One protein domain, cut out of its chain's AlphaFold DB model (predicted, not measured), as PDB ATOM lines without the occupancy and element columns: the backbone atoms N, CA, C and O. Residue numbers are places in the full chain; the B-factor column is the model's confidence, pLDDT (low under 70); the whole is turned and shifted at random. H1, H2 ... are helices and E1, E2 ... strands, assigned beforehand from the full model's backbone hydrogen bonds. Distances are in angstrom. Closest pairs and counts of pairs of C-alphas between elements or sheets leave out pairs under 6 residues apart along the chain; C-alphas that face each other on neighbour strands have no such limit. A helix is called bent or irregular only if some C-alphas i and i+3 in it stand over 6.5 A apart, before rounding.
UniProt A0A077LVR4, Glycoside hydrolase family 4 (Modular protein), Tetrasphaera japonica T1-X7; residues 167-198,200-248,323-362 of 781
ATOM      1  N   MET A 167      96.259  67.527  67.855       95.19
ATOM      2  CA  MET A 167      96.094  66.924  69.172       95.19
ATOM      3  C   MET A 167      97.360  66.192  69.604       95.19
ATOM      4  O   MET A 167      98.143  65.695  68.792       95.19
ATOM      5  N   CYS A 168      97.558  66.161  70.915       94.75
ATOM      6  CA  CYS A 168      98.571  65.375  71.592       94.75
ATOM      7  C   CYS A 168      98.122  65.167  73.034       94.75
ATOM      8  O   CYS A 168      97.689  66.105  73.697       94.75
ATOM      9  N   GLU A 169      98.278  63.951  73.536       92.75
ATOM     10  CA  GLU A 169      97.871  63.559  74.884       92.75
ATOM     11  C   GLU A 169      98.828  64.081  75.963       92.75
ATOM     12  O   GLU A 169      98.538  63.980  77.151       92.75
ATOM     13  N   GLY A 170      99.976  64.645  75.570       92.50
ATOM     14  CA  GLY A 170     101.035  65.117  76.464       92.50
ATOM     15  C   GLY A 170     100.532  65.883  77.696       92.50
ATOM     16  O   GLY A 170     100.812  65.452  78.817       92.50
ATOM     17  N   PRO A 171      99.742  66.962  77.529       93.19
ATOM     18  CA  PRO A 171      99.162  67.726  78.638       93.19
ATOM     19  C   PRO A 171      98.364  66.905  79.664       93.19
ATOM     20  O   PRO A 171      98.226  67.341  80.807       93.19
ATOM     21  N   MET A 172      97.841  65.741  79.275       92.69
ATOM     22  CA  MET A 172      97.080  64.833  80.137       92.69
ATOM     23  C   MET A 172      97.984  63.799  80.817       92.69
ATOM     24  O   MET A 172      97.723  63.425  81.957       92.69
ATOM     25  N   ILE A 173      99.050  63.352  80.142       93.50
ATOM     26  CA  ILE A 173      99.822  62.166  80.551       93.50
ATOM     27  C   ILE A 173     101.209  62.459  81.136       93.50
ATOM     28  O   ILE A 173     101.786  61.569  81.752       93.50
ATOM     29  N   PHE A 174     101.768  63.666  80.976       94.56
ATOM     30  CA  PHE A 174     103.115  63.971  81.491       94.56
ATOM     31  C   PHE A 174     103.176  64.034  83.024       94.56
ATOM     32  O   PHE A 174     104.173  63.661  83.637       94.56
ATOM     33  N   TRP A 175     102.124  64.540  83.667       95.44
ATOM     34  CA  TRP A 175     102.155  64.830  85.099       95.44
ATOM     35  C   TRP A 175     101.807  63.641  86.016       95.44
ATOM     36  O   TRP A 175     102.429  63.577  87.079       95.44
ATOM     37  N   PRO A 176     100.902  62.690  85.679       96.06
ATOM     38  CA  PRO A 176     100.559  61.604  86.602       96.06
ATOM     39  C   PRO A 176     101.758  60.728  87.011       96.06
ATOM     40  O   PRO A 176     101.975  60.594  88.217       96.06
ATOM     41  N   PRO A 177     102.621  60.237  86.090       93.75
ATOM     42  CA  PRO A 177     103.781  59.423  86.473       93.75
ATOM     43  C   PRO A 177     104.783  60.171  87.366       93.75
ATOM     44  O   PRO A 177     105.422  59.587  88.244       93.75
ATOM     45  N   LEU A 178     104.912  61.489  87.175       94.81
ATOM     46  CA  LEU A 178     105.760  62.337  88.011       94.81
ATOM     47  C   LEU A 178     105.227  62.418  89.449       94.81
ATOM     48  O   LEU A 178     106.016  62.390  90.396       94.81
ATOM     49  N   LEU A 179     103.904  62.488  89.626       95.88
ATOM     50  CA  LEU A 179     103.274  62.470  90.949       95.88
ATOM     51  C   LEU A 179     103.388  61.101  91.617       95.88
ATOM     52  O   LEU A 179     103.755  61.034  92.790       95.88
ATOM     53  N   GLU A 180     103.170  60.022  90.868       94.88
ATOM     54  CA  GLU A 180     103.346  58.650  91.357       94.88
ATOM     55  C   GLU A 180     104.781  58.412  91.842       94.88
ATOM     56  O   GLU A 180     104.990  57.881  92.932       94.88
ATOM     57  N   THR A 181     105.775  58.902  91.091       92.75
ATOM     58  CA  THR A 181     107.196  58.880  91.485       92.75
ATOM     59  C   THR A 181     107.435  59.614  92.806       92.75
ATOM     60  O   THR A 181     108.251  59.190  93.623       92.75
ATOM     61  N   ALA A 182     106.712  60.708  93.047       93.25
ATOM     62  CA  ALA A 182     106.756  61.453  94.301       93.25
ATOM     63  C   ALA A 182     105.920  60.805  95.430       93.25
ATOM     64  O   ALA A 182     105.835  61.362  96.529       93.25
ATOM     65  N   GLY A 183     105.300  59.645  95.185       92.94
ATOM     66  CA  GLY A 183     104.426  58.951  96.131       92.94
ATOM     67  C   GLY A 183     103.085  59.652  96.352       92.94
ATOM     68  O   GLY A 183     102.504  59.541  97.434       92.94
ATOM     69  N   LEU A 184     102.617  60.420  95.367       95.25
ATOM     70  CA  LEU A 184     101.356  61.152  95.402       95.25
ATOM     71  C   LEU A 184     100.331  60.485  94.486       95.25
ATOM     72  O   LEU A 184     100.658  60.076  93.380       95.25
ATOM     73  N   ASP A 185      99.080  60.425  94.940       96.94
ATOM     74  CA  ASP A 185      97.949  59.963  94.125       96.94
ATOM     75  C   ASP A 185      97.540  61.046  93.106       96.94
ATOM     76  O   ASP A 185      97.083  62.114  93.539       96.94
ATOM     77  N   PRO A 186      97.671  60.804  91.783       96.69
ATOM     78  CA  PRO A 186      97.300  61.766  90.748       96.69
ATOM     79  C   PRO A 186      95.839  62.226  90.805       96.69
ATOM     80  O   PRO A 186      95.559  63.367  90.443       96.69
ATOM     81  N   ALA A 187      94.915  61.397  91.303       96.56
ATOM     82  CA  ALA A 187      93.485  61.720  91.353       96.56
ATOM     83  C   ALA A 187      93.152  62.897  92.292       96.56
ATOM     84  O   ALA A 187      92.082  63.495  92.195       96.56
ATOM     85  N   ARG A 188      94.072  63.242  93.200       97.31
ATOM     86  CA  ARG A 188      93.954  64.365  94.148       97.31
ATOM     87  C   ARG A 188      94.569  65.663  93.623       97.31
ATOM     88  O   ARG A 188      94.491  66.705  94.281       97.31
ATOM     89  N   ALA A 189      95.199  65.614  92.451       96.88
ATOM     90  CA  ALA A 189      95.824  66.764  91.828       96.88
ATOM     91  C   ALA A 189      94.903  67.415  90.790       96.88
ATOM     92  O   ALA A 189      94.177  66.754  90.054       96.88
ATOM     93  N   ARG A 190      95.000  68.738  90.682       95.56
ATOM     94  CA  ARG A 190      94.515  69.505  89.532       95.56
ATOM     95  C   ARG A 190      95.727  70.119  88.855       95.56
ATOM     96  O   ARG A 190      96.372  70.990  89.439       95.56
ATOM     97  N   VAL A 191      96.022  69.670  87.640       95.19
ATOM     98  CA  VAL A 191      97.137  70.169  86.832       95.19
ATOM     99  C   VAL A 191      96.608  70.596  85.470       95.19
ATOM    100  O   VAL A 191      95.968  69.813  84.780       95.19
ATOM    101  N   VAL A 192      96.899  71.835  85.080       93.81
ATOM    102  CA  VAL A 192      96.609  72.357  83.738       93.81
ATOM    103  C   VAL A 192      97.936  72.692  83.087       93.81
ATOM    104  O   VAL A 192      98.689  73.505  83.620       93.81
ATOM    105  N   MET A 193      98.243  72.077  81.948       93.94
ATOM    106  CA  MET A 193      99.462  72.354  81.183       93.94
ATOM    107  C   MET A 193      99.162  73.229  79.968       93.94
ATOM    108  O   MET A 193      98.111  73.092  79.349       93.94
ATOM    109  N   ALA A 194     100.091  74.125  79.634       94.62
ATOM    110  CA  ALA A 194     100.018  74.949  78.433       94.62
ATOM    111  C   ALA A 194     101.415  75.227  77.859       94.62
ATOM    112  O   ALA A 194     102.411  75.287  78.593       94.62
ATOM    113  N   GLY A 195     101.499  75.407  76.543       94.50
ATOM    114  CA  GLY A 195     102.753  75.706  75.858       94.50
ATOM    115  C   GLY A 195     102.650  75.596  74.348       94.50
ATOM    116  O   GLY A 195     101.677  76.042  73.756       94.50
ATOM    117  N   VAL A 196     103.661  75.000  73.726       95.31
ATOM    118  CA  VAL A 196     103.552  74.447  72.367       95.31
ATOM    119  C   VAL A 196     103.700  72.930  72.463       95.31
ATOM    120  O   VAL A 196     104.231  72.445  73.465       95.31
ATOM    121  N   ASN A 197     103.252  72.179  71.453       96.12
ATOM    122  CA  ASN A 197     103.317  70.715  71.491       96.12
ATOM    123  C   ASN A 197     104.701  70.189  71.912       96.12
ATOM    124  O   ASN A 197     105.731  70.672  71.431       96.12
ATOM    125  N   HIS A 198     104.715  69.203  72.818       96.06
ATOM    126  CA  HIS A 198     105.926  68.623  73.425       96.06
ATOM    127  C   HIS A 198     106.824  69.627  74.177       96.06
ATOM    128  O   HIS A 198     107.964  69.323  74.525       96.06
ATOM    129  N   CYS A 200     105.503  72.125  76.854       94.19
ATOM    130  CA  CYS A 200     104.526  72.717  77.749       94.19
ATOM    131  C   CYS A 200     104.941  72.567  79.217       94.19
ATOM    132  O   CYS A 200     105.740  71.705  79.593       94.19
ATOM    133  N   TRP A 201     104.415  73.468  80.038       96.12
ATOM    134  CA  TRP A 201     104.610  73.525  81.483       96.12
ATOM    135  C   TRP A 201     103.239  73.585  82.160       96.12
ATOM    136  O   TRP A 201     102.290  74.109  81.575       96.12
ATOM    137  N   SER A 202     103.122  73.126  83.408       95.81
ATOM    138  CA  SER A 202     101.924  73.423  84.204       95.81
ATOM    139  C   SER A 202     101.745  74.933  84.409       95.81
ATOM    140  O   SER A 202     102.672  75.622  84.833       95.81
ATOM    141  N   THR A 203     100.538  75.429  84.183       91.38
ATOM    142  CA  THR A 203     100.094  76.791  84.508       91.38
ATOM    143  C   THR A 203      99.216  76.824  85.758       91.38
ATOM    144  O   THR A 203      99.277  77.795  86.508       91.38
ATOM    145  N   GLU A 204      98.497  75.734  86.035       92.75
ATOM    146  CA  GLU A 204      97.831  75.459  87.311       92.75
ATOM    147  C   GLU A 204      98.352  74.129  87.863       92.75
ATOM    148  O   GLU A 204      98.545  73.176  87.106       92.75
ATOM    149  N   HIS A 205      98.601  74.068  89.169       95.19
ATOM    150  CA  HIS A 205      99.031  72.855  89.865       95.19
ATOM    151  C   HIS A 205      98.646  72.939  91.345       95.19
ATOM    152  O   HIS A 205      99.256  73.671  92.121       95.19
ATOM    153  N   THR A 206      97.633  72.186  91.754       97.44
ATOM    154  CA  THR A 206      97.232  72.079  93.165       97.44
ATOM    155  C   THR A 206      97.041  70.629  93.566       97.44
ATOM    156  O   THR A 206      96.662  69.816  92.725       97.44
ATOM    157  N   TYR A 207      97.242  70.318  94.843       97.56
ATOM    158  CA  TYR A 207      96.982  69.002  95.428       97.56
ATOM    159  C   TYR A 207      96.045  69.167  96.624       97.56
ATOM    160  O   TYR A 207      96.414  69.839  97.583       97.56
ATOM    161  N   ASP A 208      94.813  68.655  96.539       96.06
ATOM    162  CA  ASP A 208      93.726  68.942  97.499       96.06
ATOM    163  C   ASP A 208      93.551  70.441  97.833       96.06
ATOM    164  O   ASP A 208      93.203  70.819  98.950       96.06
ATOM    165  N   GLY A 209      93.805  71.312  96.853       93.19
ATOM    166  CA  GLY A 209      93.717  72.770  96.999       93.19
ATOM    167  C   GLY A 209      94.991  73.473  97.489       93.19
ATOM    168  O   GLY A 209      95.025  74.702  97.470       93.19
ATOM    169  N   GLU A 210      96.043  72.739  97.857       94.75
ATOM    170  CA  GLU A 210      97.332  73.289  98.312       94.75
ATOM    171  C   GLU A 210      98.378  73.370  97.179       94.75
ATOM    172  O   GLU A 210      98.205  72.771  96.114       94.75
ATOM    173  N   ASP A 211      99.479  74.110  97.399       94.31
ATOM    174  CA  ASP A 211     100.586  74.253  96.430       94.31
ATOM    175  C   ASP A 211     101.293  72.908  96.187       94.31
ATOM    176  O   ASP A 211     102.094  72.437  97.001       94.31
ATOM    177  N   LEU A 212     101.033  72.315  95.020       96.88
ATOM    178  CA  LEU A 212     101.614  71.036  94.621       96.88
ATOM    179  C   LEU A 212     103.145  71.101  94.489       96.88
ATOM    180  O   LEU A 212     103.818  70.117  94.778       96.88
ATOM    181  N   ILE A 213     103.731  72.238  94.099       95.88
ATOM    182  CA  ILE A 213     105.190  72.341  93.928       95.88
ATOM    183  C   ILE A 213     105.910  72.279  95.274       95.88
ATOM    184  O   ILE A 213     106.962  71.649  95.361       95.88
ATOM    185  N   ALA A 214     105.352  72.899  96.317       93.06
ATOM    186  CA  ALA A 214     105.911  72.809  97.664       93.06
ATOM    187  C   ALA A 214     105.909  71.356  98.167       93.06
ATOM    188  O   ALA A 214     106.916  70.874  98.682       93.06
ATOM    189  N   LEU A 215     104.818  70.624  97.920       94.38
ATOM    190  CA  LEU A 215     104.734  69.203  98.250       94.38
ATOM    191  C   LEU A 215     105.753  68.367  97.457       94.38
ATOM    192  O   LEU A 215     106.412  67.499  98.025       94.38
ATOM    193  N   LEU A 216     105.929  68.634  96.160       95.50
ATOM    194  CA  LEU A 216     106.936  67.947  95.345       95.50
ATOM    195  C   LEU A 216     108.370  68.231  95.811       95.50
ATOM    196  O   LEU A 216     109.208  67.338  95.725       95.50
ATOM    197  N   GLU A 217     108.661  69.428  96.324       93.69
ATOM    198  CA  GLU A 217     109.969  69.772  96.898       93.69
ATOM    199  C   GLU A 217     110.287  68.911  98.131       93.69
ATOM    200  O   GLU A 217     111.378  68.340  98.223       93.69
ATOM    201  N   GLU A 218     109.311  68.725  99.025       90.00
ATOM    202  CA  GLU A 218     109.434  67.834 100.186       90.00
ATOM    203  C   GLU A 218     109.629  66.369  99.771       90.00
ATOM    204  O   GLU A 218     110.483  65.665 100.317       90.00
ATOM    205  N   ARG A 219     108.858  65.898  98.781       90.38
ATOM    206  CA  ARG A 219     108.938  64.514  98.287       90.38
ATOM    207  C   ARG A 219     110.227  64.241  97.527       90.38
ATOM    208  O   ARG A 219     110.807  63.173  97.699       90.38
ATOM    209  N   TYR A 220     110.710  65.201  96.740       90.69
ATOM    210  CA  TYR A 220     111.957  65.072  95.993       90.69
ATOM    211  C   TYR A 220     113.142  64.793  96.921       90.69
ATOM    212  O   TYR A 220     113.932  63.894  96.636       90.69
ATOM    213  N   ALA A 221     113.228  65.484  98.062       83.44
ATOM    214  CA  ALA A 221     114.277  65.242  99.052       83.44
ATOM    215  C   ALA A 221     114.288  63.793  99.579       83.44
ATOM    216  O   ALA A 221     115.350  63.277  99.914       83.44
ATOM    217  N   ALA A 222     113.130  63.125  99.622       82.38
ATOM    218  CA  ALA A 222     113.012  61.738 100.070       82.38
ATOM    219  C   ALA A 222     113.390  60.706  98.992       82.38
ATOM    220  O   ALA A 222     113.819  59.609  99.339       82.38
ATOM    221  N   VAL A 223     113.244  61.041  97.704       86.25
ATOM    222  CA  VAL A 223     113.489  60.111  96.582       86.25
ATOM    223  C   VAL A 223     114.786  60.385  95.814       86.25
ATOM    224  O   VAL A 223     115.197  59.562  94.996       86.25
ATOM    225  N   ALA A 224     115.450  61.522  96.051       81.62
ATOM    226  CA  ALA A 224     116.630  61.950  95.294       81.62
ATOM    227  C   ALA A 224     117.763  60.908  95.303       81.62
ATOM    228  O   ALA A 224     118.361  60.638  94.255       81.62
ATOM    229  N   ASP A 225     117.996  60.280  96.457       84.44
ATOM    230  CA  ASP A 225     119.061  59.294  96.662       84.44
ATOM    231  C   ASP A 225     118.580  57.837  96.548       84.44
ATOM    232  O   ASP A 225     119.382  56.916  96.698       84.44
ATOM    233  N   ASP A 226     117.296  57.598  96.250       87.25
ATOM    234  CA  ASP A 226     116.760  56.240  96.130       87.25
ATOM    235  C   ASP A 226     117.218  55.594  94.802       87.25
ATOM    236  O   ASP A 226     116.875  56.083  93.712       87.25
ATOM    237  N   PRO A 227     118.012  54.505  94.837       87.12
ATOM    238  CA  PRO A 227     118.461  53.817  93.633       87.12
ATOM    239  C   PRO A 227     117.350  53.016  92.934       87.12
ATOM    240  O   PRO A 227     117.540  52.648  91.775       87.12
ATOM    241  N   ALA A 228     116.224  52.737  93.599       90.44
ATOM    242  CA  ALA A 228     115.093  52.017  93.016       90.44
ATOM    243  C   ALA A 228     114.274  52.888  92.052       90.44
ATOM    244  O   ALA A 228     113.626  52.359  91.150       90.44
ATOM    245  N   ILE A 229     114.331  54.213  92.209       89.81
ATOM    246  CA  ILE A 229     113.634  55.144  91.322       89.81
ATOM    247  C   ILE A 229     114.443  55.335  90.029       89.81
ATOM    248  O   ILE A 229     115.637  55.676  90.099       89.81
ATOM    249  N   PRO A 230     113.828  55.166  88.841       90.81
ATOM    250  CA  PRO A 230     114.500  55.389  87.571       90.81
ATOM    251  C   PRO A 230     115.121  56.786  87.472       90.81
ATOM    252  O   PRO A 230     114.580  57.790  87.939       90.81
ATOM    253  N   LEU A 231     116.291  56.861  86.830       89.88
ATOM    254  CA  LEU A 231     117.055  58.106  86.714       89.88
ATOM    255  C   LEU A 231     116.227  59.243  86.098       89.88
ATOM    256  O   LEU A 231     116.301  60.376  86.568       89.88
ATOM    257  N   TRP A 232     115.467  58.949  85.042       91.75
ATOM    258  CA  TRP A 232     114.708  59.973  84.326       91.75
ATOM    259  C   TRP A 232     113.565  60.531  85.153       91.75
ATOM    260  O   TRP A 232     113.402  61.746  85.176       91.75
ATOM    261  N   ASP A 233     112.877  59.693  85.916       92.44
ATOM    262  CA  ASP A 233     111.790  60.127  86.789       92.44
ATOM    263  C   ASP A 233     112.335  61.085  87.862       92.44
ATOM    264  O   ASP A 233     111.795  62.171  88.075       92.44
ATOM    265  N   LYS A 234     113.517  60.780  88.424       92.06
ATOM    266  CA  LYS A 234     114.237  61.698  89.329       92.06
ATOM    267  C   LYS A 234     114.651  63.001  88.654       92.06
ATOM    268  O   LYS A 234     114.549  64.062  89.268       92.06
ATOM    269  N   ARG A 235     115.142  62.952  87.411       93.94
ATOM    270  CA  ARG A 235     115.533  64.152  86.649       93.94
ATOM    271  C   ARG A 235     114.331  65.045  86.352       93.94
ATOM    272  O   ARG A 235     114.454  66.263  86.474       93.94
ATOM    273  N   MET A 236     113.186  64.463  86.007       95.00
ATOM    274  CA  MET A 236     111.960  65.209  85.728       95.00
ATOM    275  C   MET A 236     111.346  65.790  87.001       95.00
ATOM    276  O   MET A 236     110.976  66.963  87.007       95.00
ATOM    277  N   LEU A 237     111.339  65.036  88.104       94.75
ATOM    278  CA  LEU A 237     110.921  65.545  89.411       94.75
ATOM    279  C   LEU A 237     111.834  66.683  89.895       94.75
ATOM    280  O   LEU A 237     111.351  67.736  90.309       94.75
ATOM    281  N   HIS A 238     113.155  66.522  89.757       94.38
ATOM    282  CA  HIS A 238     114.122  67.586  90.036       94.38
ATOM    283  C   HIS A 238     113.832  68.842  89.208       94.38
ATOM    284  O   HIS A 238     113.808  69.950  89.744       94.38
ATOM    285  N   LEU A 239     113.594  68.671  87.904       95.56
ATOM    286  CA  LEU A 239     113.278  69.778  87.011       95.56
ATOM    287  C   LEU A 239     111.976  70.471  87.432       95.56
ATOM    288  O   LEU A 239     111.931  71.700  87.433       95.56
ATOM    289  N   ALA A 240     110.955  69.714  87.842       96.19
ATOM    290  CA  ALA A 240     109.694  70.272  88.317       96.19
ATOM    291  C   ALA A 240     109.883  71.184  89.538       96.19
ATOM    292  O   ALA A 240     109.396  72.317  89.549       96.19
ATOM    293  N   VAL A 241     110.652  70.720  90.528       94.50
ATOM    294  CA  VAL A 241     110.977  71.475  91.747       94.50
ATOM    295  C   VAL A 241     111.821  72.708  91.416       94.50
ATOM    296  O   VAL A 241     111.453  73.830  91.768       94.50
ATOM    297  N   ALA A 242     112.916  72.530  90.671       94.81
ATOM    298  CA  ALA A 242     113.841  73.609  90.325       94.81
ATOM    299  C   ALA A 242     113.171  74.726  89.507       94.81
ATOM    300  O   ALA A 242     113.497  75.909  89.645       94.81
ATOM    301  N   MET A 243     112.221  74.356  88.648       94.94
ATOM    302  CA  MET A 243     111.511  75.285  87.769       94.94
ATOM    303  C   MET A 243     110.198  75.787  88.370       94.94
ATOM    304  O   MET A 243     109.595  76.705  87.807       94.94
ATOM    305  N   ARG A 244     109.789  75.229  89.517       95.88
ATOM    306  CA  ARG A 244     108.498  75.451  90.175       95.88
ATOM    307  C   ARG A 244     107.310  75.296  89.227       95.88
ATOM    308  O   ARG A 244     106.418  76.140  89.186       95.88
ATOM    309  N   SER A 245     107.359  74.258  88.403       96.00
ATOM    310  CA  SER A 245     106.339  73.954  87.407       96.00
ATOM    311  C   SER A 245     106.541  72.542  86.883       96.00
ATOM    312  O   SER A 245     107.668  72.172  86.575       96.00
ATOM    313  N   ILE A 246     105.465  71.784  86.694       97.00
ATOM    314  CA  ILE A 246     105.536  70.435  86.129       97.00
ATOM    315  C   ILE A 246     105.958  70.525  84.649       97.00
ATOM    316  O   ILE A 246     105.344  71.298  83.901       97.00
ATOM    317  N   PRO A 247     107.028  69.819  84.238       96.81
ATOM    318  CA  PRO A 247     107.566  69.848  82.881       96.81
ATOM    319  C   PRO A 247     106.849  68.878  81.935       96.81
ATOM    320  O   PRO A 247     106.328  67.856  82.364       96.81
ATOM    321  N   SER A 248     106.929  69.142  80.630       96.69
ATOM    322  CA  SER A 248     106.760  68.095  79.618       96.69
ATOM    323  C   SER A 248     107.908  67.086  79.691       96.69
ATOM    324  O   SER A 248     109.067  67.490  79.819       96.69
ATOM    325  N   GLU A 323      78.312  68.766  71.776       93.44
ATOM    326  CA  GLU A 323      78.389  68.352  73.178       93.44
ATOM    327  C   GLU A 323      79.659  68.951  73.798       93.44
ATOM    328  O   GLU A 323      80.750  68.423  73.580       93.44
ATOM    329  N   PRO A 324      79.554  70.066  74.550       93.12
ATOM    330  CA  PRO A 324      80.727  70.799  75.000       93.12
ATOM    331  C   PRO A 324      81.670  69.969  75.874       93.12
ATOM    332  O   PRO A 324      81.250  69.435  76.902       93.12
ATOM    333  N   ALA A 325      82.956  69.954  75.524       94.31
ATOM    334  CA  ALA A 325      84.009  69.285  76.284       94.31
ATOM    335  C   ALA A 325      85.230  70.195  76.485       94.31
ATOM    336  O   ALA A 325      85.563  70.999  75.618       94.31
ATOM    337  N   GLU A 326      85.911  70.060  77.624       94.19
ATOM    338  CA  GLU A 326      87.183  70.742  77.897       94.19
ATOM    339  C   GLU A 326      88.335  69.803  77.536       94.19
ATOM    340  O   GLU A 326      88.573  68.818  78.238       94.19
ATOM    341  N   LEU A 327      89.033  70.084  76.435       95.31
ATOM    342  CA  LEU A 327      90.044  69.191  75.860       95.31
ATOM    343  C   LEU A 327      91.313  69.970  75.473       95.31
ATOM    344  O   LEU A 327      91.220  71.110  75.006       95.31
ATOM    345  N   PRO A 328      92.517  69.393  75.647       94.88
ATOM    346  CA  PRO A 328      93.748  70.010  75.174       94.88
ATOM    347  C   PRO A 328      93.866  69.893  73.653       94.88
ATOM    348  O   PRO A 328      93.803  68.805  73.083       94.88
ATOM    349  N   VAL A 329      94.095  71.021  72.991       95.69
ATOM    350  CA  VAL A 329      94.224  71.108  71.535       95.69
ATOM    351  C   VAL A 329      95.356  72.055  71.149       95.69
ATOM    352  O   VAL A 329      95.734  72.966  71.886       95.69
ATOM    353  N   ASN A 330      95.913  71.814  69.968       96.50
ATOM    354  CA  ASN A 330      96.878  72.671  69.306       96.50
ATOM    355  C   ASN A 330      96.153  73.501  68.243       96.50
ATOM    356  O   ASN A 330      95.664  72.951  67.254       96.50
ATOM    357  N   LEU A 331      96.107  74.817  68.446       94.75
ATOM    358  CA  LEU A 331      95.464  75.782  67.551       94.75
ATOM    359  C   LEU A 331      96.233  77.113  67.539       94.75
ATOM    360  O   LEU A 331      97.047  77.350  68.439       94.75
ATOM    361  N   PRO A 332      96.000  78.003  66.557       94.31
ATOM    362  CA  PRO A 332      96.554  79.352  66.595       94.31
ATOM    363  C   PRO A 332      96.158  80.076  67.886       94.31
ATOM    364  O   PRO A 332      95.016  79.978  68.334       94.31
ATOM    365  N   ASN A 333      97.070  80.860  68.459       93.31
ATOM    366  CA  ASN A 333      96.857  81.651  69.675       93.31
ATOM    367  C   ASN A 333      95.946  82.883  69.453       93.31
ATOM    368  O   ASN A 333      96.159  83.965  70.016       93.31
ATOM    369  N   ALA A 334      94.938  82.749  68.591       82.94
ATOM    370  CA  ALA A 334      93.941  83.769  68.327       82.94
ATOM    371  C   ALA A 334      93.177  84.070  69.627       82.94
ATOM    372  O   ALA A 334      92.689  83.172  70.301       82.94
ATOM    373  N   GLY A 335      93.130  85.343  70.026       76.25
ATOM    374  CA  GLY A 335      92.559  85.749  71.318       76.25
ATOM    375  C   GLY A 335      93.551  85.763  72.489       76.25
ATOM    376  O   GLY A 335      93.198  86.234  73.567       76.25
ATOM    377  N   GLY A 336      94.808  85.348  72.277       82.88
ATOM    378  CA  GLY A 336      95.877  85.465  73.273       82.88
ATOM    379  C   GLY A 336      95.726  84.520  74.467       82.88
ATOM    380  O   GLY A 336      96.140  84.876  75.573       82.88
ATOM    381  N   ALA A 337      95.140  83.339  74.244       85.44
ATOM    382  CA  ALA A 337      94.927  82.308  75.259       85.44
ATOM    383  C   ALA A 337      96.221  81.918  75.990       85.44
ATOM    384  O   ALA A 337      96.208  81.695  77.201       85.44
ATOM    385  N   LEU A 338      97.356  81.921  75.282       89.12
ATOM    386  CA  LEU A 338      98.687  81.779  75.857       89.12
ATOM    387  C   LEU A 338      99.469  83.105  75.768       89.12
ATOM    388  O   LEU A 338      99.981  83.469  74.702       89.12
ATOM    389  N   PRO A 339      99.609  83.852  76.878       85.94
ATOM    390  CA  PRO A 339     100.299  85.137  76.871       85.94
ATOM    391  C   PRO A 339     101.775  85.039  76.464       85.94
ATOM    392  O   PRO A 339     102.514  84.171  76.927       85.94
ATOM    393  N   GLY A 340     102.231  86.002  75.657       84.81
ATOM    394  CA  GLY A 340     103.635  86.138  75.242       84.81
ATOM    395  C   GLY A 340     104.019  85.398  73.954       84.81
ATOM    396  O   GLY A 340     105.169  85.524  73.517       84.81
ATOM    397  N   PHE A 341     103.055  84.702  73.347       87.81
ATOM    398  CA  PHE A 341     103.105  84.137  72.000       87.81
ATOM    399  C   PHE A 341     102.333  85.009  71.010       87.81
ATOM    400  O   PHE A 341     101.345  85.645  71.390       87.81
ATOM    401  N   ASP A 342     102.772  85.033  69.752       91.94
ATOM    402  CA  ASP A 342     102.078  85.759  68.687       91.94
ATOM    403  C   ASP A 342     100.739  85.078  68.368       91.94
ATOM    404  O   ASP A 342     100.583  83.875  68.575       91.94
ATOM    405  N   SER A 343      99.757  85.837  67.877       92.12
ATOM    406  CA  SER A 343      98.398  85.327  67.624       92.12
ATOM    407  C   SER A 343      98.333  84.248  66.541       92.12
ATOM    408  O   SER A 343      97.380  83.480  66.506       92.12
ATOM    409  N   ASP A 344      99.318  84.219  65.642       91.94
ATOM    410  CA  ASP A 344      99.468  83.228  64.573       91.94
ATOM    411  C   ASP A 344     100.332  82.027  64.991       91.94
ATOM    412  O   ASP A 344     100.500  81.094  64.210       91.94
ATOM    413  N   THR A 345     100.875  82.010  66.214       95.62
ATOM    414  CA  THR A 345     101.613  80.845  66.712       95.62
ATOM    415  C   THR A 345     100.648  79.752  67.148       95.62
ATOM    416  O   THR A 345      99.744  80.012  67.941       95.62
ATOM    417  N   VAL A 346     100.867  78.522  66.687       96.19
ATOM    418  CA  VAL A 346     100.145  77.347  67.179       96.19
ATOM    419  C   VAL A 346     100.615  77.013  68.593       96.19
ATOM    420  O   VAL A 346     101.795  76.739  68.827       96.19
ATOM    421  N   VAL A 347      99.679  77.035  69.535       96.06
ATOM    422  CA  VAL A 347      99.890  76.776  70.962       96.06
ATOM    423  C   VAL A 347      99.061  75.579  71.411       96.06
ATOM    424  O   VAL A 347      98.003  75.314  70.854       96.06
ATOM    425  N   GLU A 348      99.551  74.868  72.421       95.75
ATOM    426  CA  GLU A 348      98.898  73.726  73.062       95.75
ATOM    427  C   GLU A 348      98.246  74.200  74.362       95.75
ATOM    428  O   GLU A 348      98.942  74.547  75.324       95.75
ATOM    429  N   VAL A 349      96.915  74.267  74.367       94.44
ATOM    430  CA  VAL A 349      96.106  74.813  75.465       94.44
ATOM    431  C   VAL A 349      94.808  74.024  75.628       94.44
ATOM    432  O   VAL A 349      94.332  73.385  74.691       94.44
ATOM    433  N   TRP A 350      94.224  74.077  76.822       93.06
ATOM    434  CA  TRP A 350      92.885  73.544  77.075       93.06
ATOM    435  C   TRP A 350      91.833  74.472  76.472       93.06
ATOM    436  O   TRP A 350      91.907  75.688  76.659       93.06
ATOM    437  N   CYS A 351      90.884  73.895  75.741       92.38
ATOM    438  CA  CYS A 351      89.805  74.622  75.085       92.38
ATOM    439  C   CYS A 351      88.463  73.970  75.362       92.38
ATOM    440  O   CYS A 351      88.359  72.744  75.415       92.38
ATOM    441  N   ARG A 352      87.428  74.810  75.381       94.69
ATOM    442  CA  ARG A 352      86.053  74.356  75.249       94.69
ATOM    443  C   ARG A 352      85.786  74.049  73.778       94.69
ATOM    444  O   ARG A 352      85.891  74.941  72.938       94.69
ATOM    445  N   VAL A 353      85.475  72.799  73.470       95.38
ATOM    446  CA  VAL A 353      85.151  72.314  72.124       95.38
ATOM    447  C   VAL A 353      83.656  72.038  72.053       95.38
ATOM    448  O   VAL A 353      83.153  71.272  72.868       95.38
ATOM    449  N   ASP A 354      82.958  72.652  71.102       94.44
ATOM    450  CA  ASP A 354      81.544  72.402  70.793       94.44
ATOM    451  C   ASP A 354      81.269  72.632  69.289       94.44
ATOM    452  O   ASP A 354      82.206  72.783  68.496       94.44
ATOM    453  N   GLY A 355      80.001  72.638  68.863       91.19
ATOM    454  CA  GLY A 355      79.626  72.782  67.452       91.19
ATOM    455  C   GLY A 355      79.973  74.142  66.838       91.19
ATOM    456  O   GLY A 355      79.935  74.292  65.613       91.19
ATOM    457  N   LEU A 356      80.339  75.138  67.656       88.25
ATOM    458  CA  LEU A 356      80.804  76.444  67.190       88.25
ATOM    459  C   LEU A 356      82.310  76.460  66.900       88.25
ATOM    460  O   LEU A 356      82.773  77.313  66.139       88.25
ATOM    461  N   GLY A 357      83.075  75.519  67.460       88.25
ATOM    462  CA  GLY A 357      84.521  75.430  67.286       88.25
ATOM    463  C   GLY A 357      85.265  75.147  68.586       88.25
ATOM    464  O   GLY A 357      84.778  74.441  69.464       88.25
ATOM    465  N   CYS A 358      86.486  75.671  68.677       90.75
ATOM    466  CA  CYS A 358      87.335  75.544  69.855       90.75
ATOM    467  C   CYS A 358      87.604  76.931  70.430       90.75
ATOM    468  O   CYS A 358      88.332  77.719  69.825       90.75
ATOM    469  N   ASP A 359      87.049  77.200  71.607       87.88
ATOM    470  CA  ASP A 359      87.259  78.442  72.339       87.88
ATOM    471  C   ASP A 359      88.289  78.225  73.451       87.88
ATOM    472  O   ASP A 359      88.031  77.596  74.481       87.88
ATOM    473  N   ALA A 360      89.480  78.779  73.239       84.00
ATOM    474  CA  ALA A 360      90.536  78.815  74.237       84.00
ATOM    475  C   ALA A 360      90.292  79.989  75.199       84.00
ATOM    476  O   ALA A 360      90.528  81.152  74.859       84.00
ATOM    477  N   ALA A 361      89.822  79.710  76.416       63.94
ATOM    478  CA  ALA A 361      89.736  80.739  77.445       63.94
ATOM    479  C   ALA A 361      91.148  81.070  77.977       63.94
ATOM    480  O   ALA A 361      91.943  80.158  78.214       63.94
ATOM    481  N   PRO A 362      91.484  82.352  78.222       60.66
ATOM    482  CA  PRO A 362      92.696  82.689  78.960       60.66
ATOM    483  C   PRO A 362      92.657  81.991  80.326       60.66
ATOM    484  O   PRO A 362      91.604  82.025  80.973       60.66
TER     485      PRO A 362
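This is residues 167 to 198, 200 to 248 and 323 to 362 of the 781 residues of the protein "Glycoside hydrolase family 4 (Modular protein)" of Tetrasphaera japonica T1-X7 (UniProt A0A077LVR4). An elongated body has a strongly bent sheet, E3, E4 and E5, at one end, a two-strand ribbon, E1 and E2, in the middle, and helices H2, H3 and H4 grouped at the other end. One end of E1 meets E4, and short H1 packs on E1. The printed part has 121 residues, in order H1 H2 E1 E2 H3 H4 E3 E4 E5; the class is mixed and both sheets are antiparallel. It is compact, radius of gyration of the C-alphas 15.7 A, spanning 50 by 28 by 22 A.

E3 (residues 325 to 332), E4 (346 to 354) and E5 (357 to 359) form a meander, successive antiparallel neighbours in two hairpins; within hydrogen-bond range are N 329 and O 349, 2.9 A, and N 354 and O 357, 3.0 A. E3 bends by 70 degrees at residue 328, E4 by 83 at 349. E1 (189 to 196) has its closest C-alphas to E4 at Val 196 and Val 347, 4.6 A. Its antiparallel neighbour is E2 (200 to 207), with N 192 and O 204 at 2.9 A. H1 (170 to 173) only grazes the three-strand sheet. H3 (212 to 223) and H4 (231 to 243), a helical hairpin, touch at a steep tilt of 40 degrees, opposite ways; their closest C-alphas, Glu 217 and Val 241, are 5.5 A apart. H2 (175 to 181) touches residues 233 to 237 of H4 alone, closest C-alphas Leu 178 and Leu 237, 6.2 A. Every O i to N i+4 pair is within hydrogen-bond range in H2 and H4, 7 of 8 in H3; H1 is too short for one.

H1 begins at C-alpha 170 (101.035, 65.117, 76.464); E5 ends at C-alpha 359 (87.259, 78.442, 72.339). E1 measures 22.3 A, E2 and E4 19.6 A each, E3 18.8 A, H4 18.1 A and H3 16.3 A.

The C-alphas farthest apart, Pro 227 and Leu 356, are 51.3 A apart. The printed part has two cuts: C-alphas 198 and 200 are 6.1 A apart across the first, and C-alphas 248 and 323 are 29.1 A apart across the second. The E3 to E4 link is long; residues 361 to 362 are under pLDDT 70.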